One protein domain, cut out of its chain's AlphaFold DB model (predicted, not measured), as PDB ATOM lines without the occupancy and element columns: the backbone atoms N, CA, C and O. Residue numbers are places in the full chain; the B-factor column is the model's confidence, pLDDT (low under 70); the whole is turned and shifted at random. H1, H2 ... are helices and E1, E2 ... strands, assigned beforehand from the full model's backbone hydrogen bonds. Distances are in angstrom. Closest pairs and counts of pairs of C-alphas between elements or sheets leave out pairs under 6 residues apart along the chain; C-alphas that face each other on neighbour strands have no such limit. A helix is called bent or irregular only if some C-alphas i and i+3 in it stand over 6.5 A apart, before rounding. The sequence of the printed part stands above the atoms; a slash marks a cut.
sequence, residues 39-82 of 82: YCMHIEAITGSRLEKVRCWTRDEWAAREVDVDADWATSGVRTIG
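This is residues 39 to 82 of the 82 residues of an uncharacterized protein of Sphingomonas daechungensis (UniProt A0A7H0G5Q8). A small sheet of three short strands, with E1 between E2 and E3, has the irregular helix H2 over E3, while the short helix H1 only grazes the sheet. The long loop of residues 43 to 53, between E1 and E2, reaches away from this body and makes much of the length. The printed part has 44 residues with two named helices and three named strands, in the order E1, E2, H1, H2, E3; the sheet, E2 E1 E3, is antiparallel and the class is mixed, helices and strands. It is compact, with a radius of gyration of the C-alphas of 10.4 A, and only just elongated, spanning 29 by 20 by 18 A.

E1, residues 39 to 42, begins at C-alpha 39 (44.599, 9.475, 9.474) and is 9.9 A long. E2, residues 54 to 57, measures 10.0 A, and H1, residues 59 to 63, 6.1 A. H2, residues 69 to 76, is 9.0 A long and irregular: C-alphas 71 and 74 are 7.2 A apart. E3, residues 77 to 81, runs 11.9 A to C-alpha 81 (42.185, 10.330, 15.566).

E1 and E2 form a hairpin, antiparallel at 153 degrees, with N 39 and O 57 2.7 A apart, within hydrogen-bond range. E1 and E3 are antiparallel at 152 degrees, with N 40 and O 79 at 2.8 A. H2 is on the sheet, over E3, at a height of 8.0 A over the sheet; it runs along the strands, at 4 degrees to E3 on the local plane. The closest C-alphas of E1 and H2 are those of His 42 and Ser 76, 4.8 A apart. E2, H1, H2 and E3 make a split strand-helix-strand unit, two strands running the same way with E1 between them, and its crossover is right-handed. H1 and H2 only just touch, only at the corner by their link, with 3 pairs of C-alphas within 8 A, the closest Arg 59 and Val 69 at 6.6 A. In H1 each O i to N i+4 pair is within hydrogen-bond range, in H2 2 of 4.

The C-alphas of Gly 48 and Gly 82, the two farthest apart, are 32.2 A apart. The printed part has no cut and ends at the chain's last residue. The link E1 to E2 is long, with 11 residues; the others are tight. Mean pLDDT of the printed part is 87.6, and residues 45 to 52 are under 70.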
ATOM      1  N   TYR A  39      43.223   9.118   9.756       97.38
ATOM      2  CA  TYR A  39      44.599   9.475   9.474       97.38
ATOM      3  C   TYR A  39      44.592  10.873   8.867       97.38
ATOM      4  O   TYR A  39      44.124  11.073   7.745       97.38
ATOM      5  N   CYS A  40      45.038  11.856   9.647       96.25
ATOM      6  CA  CYS A  40      45.168  13.230   9.193       96.25
ATOM      7  C   CYS A  40      46.463  13.380   8.404       96.25
ATOM      8  O   CYS A  40      47.542  13.226   8.980       96.25
ATOM      9  N   MET A  41      46.353  13.701   7.117       94.62
ATOM     10  CA  MET A  41      47.489  13.848   6.211       94.62
ATOM     11  C   MET A  41      47.431  15.165   5.450       94.62
ATOM     12  O   MET A  41      46.351  15.712   5.192       94.62
ATOM     13  N   HIS A  42      48.608  15.671   5.097       91.69
ATOM     14  CA  HIS A  42      48.748  16.797   4.201       91.69
ATOM     15  C   HIS A  42      48.261  16.436   2.794       91.69
ATOM     16  O   HIS A  42      48.633  15.396   2.262       91.69
ATOM     17  N   ILE A  43      47.439  17.303   2.200       87.56
ATOM     18  CA  ILE A  43      47.009  17.185   0.803       87.56
ATOM     19  C   ILE A  43      47.550  18.354  -0.013       87.56
ATOM     20  O   ILE A  43      47.541  19.503   0.444       87.56
ATOM     21  N   GLU A  44      48.010  18.059  -1.225       73.19
ATOM     22  CA  GLU A  44      48.339  19.074  -2.224       73.19
ATOM     23  C   GLU A  44      47.080  19.908  -2.501       73.19
ATOM     24  O   GLU A  44      46.009  19.380  -2.819       73.19
ATOM     25  N   ALA A  45      47.179  21.227  -2.339       64.31
ATOM     26  CA  ALA A  45      46.081  22.111  -2.696       64.31
ATOM     27  C   ALA A  45      45.973  22.170  -4.224       64.31
ATOM     28  O   ALA A  45      46.967  22.410  -4.907       64.31
ATOM     29  N   ILE A  46      44.759  22.037  -4.762       65.00
ATOM     30  CA  ILE A  46      44.513  22.360  -6.171       65.00
ATOM     31  C   ILE A  46      44.899  23.832  -6.375       65.00
ATOM     32  O   ILE A  46      44.464  24.699  -5.601       65.00
ATOM     33  N   THR A  47      45.737  24.106  -7.378       62.59
ATOM     34  CA  THR A  47      46.312  25.427  -7.658       62.59
ATOM     35  C   THR A  47      45.214  26.494  -7.689       62.59
ATOM     36  O   THR A  47      44.261  26.391  -8.456       62.59
ATOM     37  N   GLY A  48      45.328  27.513  -6.830       59.97
ATOM     38  CA  GLY A  48      44.332  28.588  -6.698       59.97
ATOM     39  C   GLY A  48      43.322  28.429  -5.554       59.97
ATOM     40  O   GLY A  48      42.494  29.316  -5.358       59.97
ATOM     41  N   SER A  49      43.391  27.360  -4.754       64.00
ATOM     42  CA  SER A  49      42.521  27.183  -3.586       64.00
ATOM     43  C   SER A  49      43.224  27.546  -2.269       64.00
ATOM     44  O   SER A  49      44.309  27.066  -1.955       64.00
ATOM     45  N   ARG A  50      42.585  28.391  -1.447       62.12
ATOM     46  CA  ARG A  50      43.006  28.708  -0.062       62.12
ATOM     47  C   ARG A  50      42.614  27.584   0.920       62.12
ATOM     48  O   ARG A  50      42.370  27.843   2.096       62.12
ATOM     49  N   LEU A  51      42.425  26.363   0.425       58.53
ATOM     50  CA  LEU A  51      41.775  25.291   1.169       58.53
ATOM     51  C   LEU A  51      42.755  24.579   2.099       58.53
ATOM     52  O   LEU A  51      43.957  24.515   1.849       58.53
ATOM     53  N   GLU A  52      42.201  24.098   3.211       60.50
ATOM     54  CA  GLU A  52      42.908  23.366   4.253       60.50
ATOM     55  C   GLU A  52      43.874  22.328   3.681       60.50
ATOM     56  O   GLU A  52      43.479  21.406   2.969       60.50
ATOM     57  N   LYS A  53      45.141  22.465   4.073       83.31
ATOM     58  CA  LYS A  53      46.238  21.580   3.672       83.31
ATOM     59  C   LYS A  53      46.183  20.213   4.342       83.31
ATOM     60  O   LYS A  53      47.121  19.458   4.157       83.31
ATOM     61  N   VAL A  54      45.182  19.924   5.178       91.62
ATOM     62  CA  VAL A  54      45.090  18.687   5.962       91.62
ATOM     63  C   VAL A  54      43.691  18.097   5.822       91.62
ATOM     64  O   VAL A  54      42.684  18.792   5.982       91.62
ATOM     65  N   ARG A  55      43.620  16.799   5.540       93.31
ATOM     66  CA  ARG A  55      42.382  16.012   5.547       93.31
ATOM     67  C   ARG A  55      42.546  14.833   6.481       93.31
ATOM     68  O   ARG A  55      43.631  14.276   6.558       93.31
ATOM     69  N   CYS A  56      41.480  14.484   7.192       95.62
ATOM     70  CA  CYS A  56      41.455  13.354   8.111       95.62
ATOM     71  C   CYS A  56      40.397  12.364   7.641       95.62
ATOM     72  O   CYS A  56      39.206  12.665   7.714       95.62
ATOM     73  N   TRP A  57      40.847  11.199   7.196       96.88
ATOM     74  CA  TRP A  57      40.006  10.140   6.644       96.88
ATOM     75  C   TRP A  57      40.427   8.782   7.183       96.88
ATOM     76  O   TRP A  57      41.568   8.616   7.621       96.88
ATOM     77  N   THR A  58      39.511   7.820   7.189       97.94
ATOM     78  CA  THR A  58      39.849   6.426   7.496       97.94
ATOM     79  C   THR A  58      40.737   5.829   6.403       97.94
ATOM     80  O   THR A  58      40.887   6.399   5.319       97.94
ATOM     81  N   ARG A  59      41.336   4.662   6.671       96.50
ATOM     82  CA  ARG A  59      42.114   3.935   5.655       96.50
ATOM     83  C   ARG A  59      41.281   3.623   4.410       96.50
ATOM     84  O   ARG A  59      41.769   3.847   3.310       96.50
ATOM     85  N   ASP A  60      40.029   3.197   4.575       97.62
ATOM     86  CA  ASP A  60      39.120   2.938   3.449       97.62
ATOM     87  C   ASP A  60      38.815   4.201   2.634       97.62
ATOM     88  O   ASP A  60      38.806   4.177   1.405       97.62
ATOM     89  N   GLU A  61      38.604   5.336   3.303       97.44
ATOM     90  CA  GLU A  61      38.343   6.608   2.629       97.44
ATOM     91  C   GLU A  61      39.567   7.119   1.848       97.44
ATOM     92  O   GLU A  61      39.403   7.698   0.768       97.44
ATOM     93  N   TRP A  62      40.782   6.910   2.362       96.12
ATOM     94  CA  TRP A  62      42.021   7.195   1.632       96.12
ATOM     95  C   TRP A  62      42.224   6.245   0.449       96.12
ATOM     96  O   TRP A  62      42.488   6.707  -0.661       96.12
ATOM     97  N   ALA A  63      41.998   4.945   0.649       96.06
ATOM     98  CA  ALA A  63      42.106   3.939  -0.402       96.06
ATOM     99  C   ALA A  63      41.116   4.190  -1.552       96.06
ATOM    100  O   ALA A  63      41.477   4.054  -2.718       96.06
ATOM    101  N   ALA A  64      39.899   4.659  -1.252       97.06
ATOM    102  CA  ALA A  64      38.911   5.066  -2.258       97.06
ATOM    103  C   ALA A  64      39.369   6.247  -3.139       97.06
ATOM    104  O   ALA A  64      38.736   6.550  -4.149       97.06
ATOM    105  N   ARG A  65      40.444   6.934  -2.743       93.12
ATOM    106  CA  ARG A  65      41.083   8.040  -3.468       93.12
ATOM    107  C   ARG A  65      42.476   7.670  -3.964       93.12
ATOM    108  O   ARG A  65      43.240   8.564  -4.307       93.12
ATOM    109  N   GLU A  66      42.785   6.376  -3.978       95.06
ATOM    110  CA  GLU A  66      44.052   5.828  -4.461       95.06
ATOM    111  C   GLU A  66      45.272   6.312  -3.653       95.06
ATOM    112  O   GLU A  66      46.389   6.335  -4.163       95.06
ATOM    113  N   VAL A  67      45.067   6.681  -2.381       93.31
ATOM    114  CA  VAL A  67      46.139   7.066  -1.450       93.31
ATOM    115  C   VAL A  67      46.432   5.906  -0.505       93.31
ATOM    116  O   VAL A  67      45.540   5.438   0.209       93.31
ATOM    117  N   ASP A  68      47.690   5.468  -0.468       94.81
ATOM    118  CA  ASP A  68      48.161   4.459   0.480       94.81
ATOM    119  C   ASP A  68      48.710   5.150   1.728       94.81
ATOM    120  O   ASP A  68      49.810   5.705   1.747       94.81
ATOM    121  N   VAL A  69      47.931   5.071   2.805       94.75
ATOM    122  CA  VAL A  69      48.271   5.675   4.093       94.75
ATOM    123  C   VAL A  69      49.646   5.227   4.587       94.75
ATOM    124  O   VAL A  69      50.375   6.062   5.108       94.75
ATOM    125  N   ASP A  70      50.045   3.963   4.428       94.88
ATOM    126  CA  ASP A  70      51.334   3.490   4.953       94.88
ATOM    127  C   ASP A  70      52.523   3.944   4.107       94.88
ATOM    128  O   ASP A  70      53.608   4.171   4.651       94.88
ATOM    129  N   ALA A  71      52.326   4.091   2.798       93.94
ATOM    130  CA  ALA A  71      53.351   4.600   1.898       93.94
ATOM    131  C   ALA A  71      53.564   6.110   2.082       93.94
ATOM    132  O   ALA A  71      54.706   6.576   2.126       93.94
ATOM    133  N   ASP A  72      52.474   6.863   2.237       92.62
ATOM    134  CA  ASP A  72      52.493   8.326   2.229       92.62
ATOM    135  C   ASP A  72      52.659   8.950   3.629       92.62
ATOM    136  O   ASP A  72      52.952  10.145   3.752       92.62
ATOM    137  N   TRP A  73      52.508   8.168   4.707       93.94
ATOM    138  CA  TRP A  73      52.549   8.683   6.082       93.94
ATOM    139  C   TRP A  73      53.850   9.395   6.441       93.94
ATOM    140  O   TRP A  73      53.815  10.450   7.072       93.94
ATOM    141  N   ALA A  74      54.996   8.852   6.032       92.19
ATOM    142  CA  ALA A  74      56.296   9.422   6.375       92.19
ATOM    143  C   ALA A  74      56.472  10.860   5.849       92.19
ATOM    144  O   ALA A  74      57.199  11.650   6.451       92.19
ATOM    145  N   THR A  75      55.796  11.196   4.749       89.38
ATOM    146  CA  THR A  75      55.883  12.506   4.093       89.38
ATOM    147  C   THR A  75      54.742  13.426   4.512       89.38
ATOM    148  O   THR A  75      54.957  14.612   4.763       89.38
ATOM    149  N   SER A  76      53.526  12.885   4.595       91.06
ATOM    150  CA  SER A  76      52.304  13.683   4.709       91.06
ATOM    151  C   SER A  76      51.584  13.508   6.046       91.06
ATOM    152  O   SER A  76      50.653  14.259   6.328       91.06
ATOM    153  N   GLY A  77      51.973  12.542   6.875       92.81
ATOM    154  CA  GLY A  77      51.323  12.223   8.144       92.81
ATOM    155  C   GLY A  77      51.391  13.364   9.159       92.81
ATOM    156  O   GLY A  77      52.450  13.928   9.418       92.81
ATOM    157  N   VAL A  78      50.246  13.688   9.764       94.62
ATOM    158  CA  VAL A  78      50.136  14.725  10.804       94.62
ATOM    159  C   VAL A  78      49.796  14.107  12.154       94.62
ATOM    160  O   VAL A  78      50.476  14.366  13.144       94.62
ATOM    161  N   ARG A  79      48.704  13.335  12.221       94.94
ATOM    162  CA  ARG A  79      48.220  12.665  13.444       94.94
ATOM    163  C   ARG A  79      47.124  11.650  13.133       94.94
ATOM    164  O   ARG A  79      46.464  11.761  12.102       94.94
ATOM    165  N   THR A  80      46.876  10.722  14.048       96.12
ATOM    166  CA  THR A  80      45.690   9.856  14.028       96.12
ATOM    167  C   THR A  80      44.610  10.380  14.982       96.12
ATOM    168  O   THR A  80      44.907  11.110  15.930       96.12
ATOM    169  N   ILE A  81      43.346  10.055  14.708       96.44
ATOM    170  CA  ILE A  81      42.185  10.330  15.566       96.44
ATOM    171  C   ILE A  81      41.373   9.038  15.651       96.44
ATOM    172  O   ILE A  81      40.919   8.559  14.616       96.44
ATOM    173  N   GLY A  82      41.183   8.496  16.848       83.19
ATOM    174  CA  GLY A  82      40.430   7.268  17.110       83.19
ATOM    175  C   GLY A  82      39.809   7.306  18.493       83.19
ATOM    176  O   GLY A  82      40.377   8.018  19.354       83.19
TER     177      GLY A  82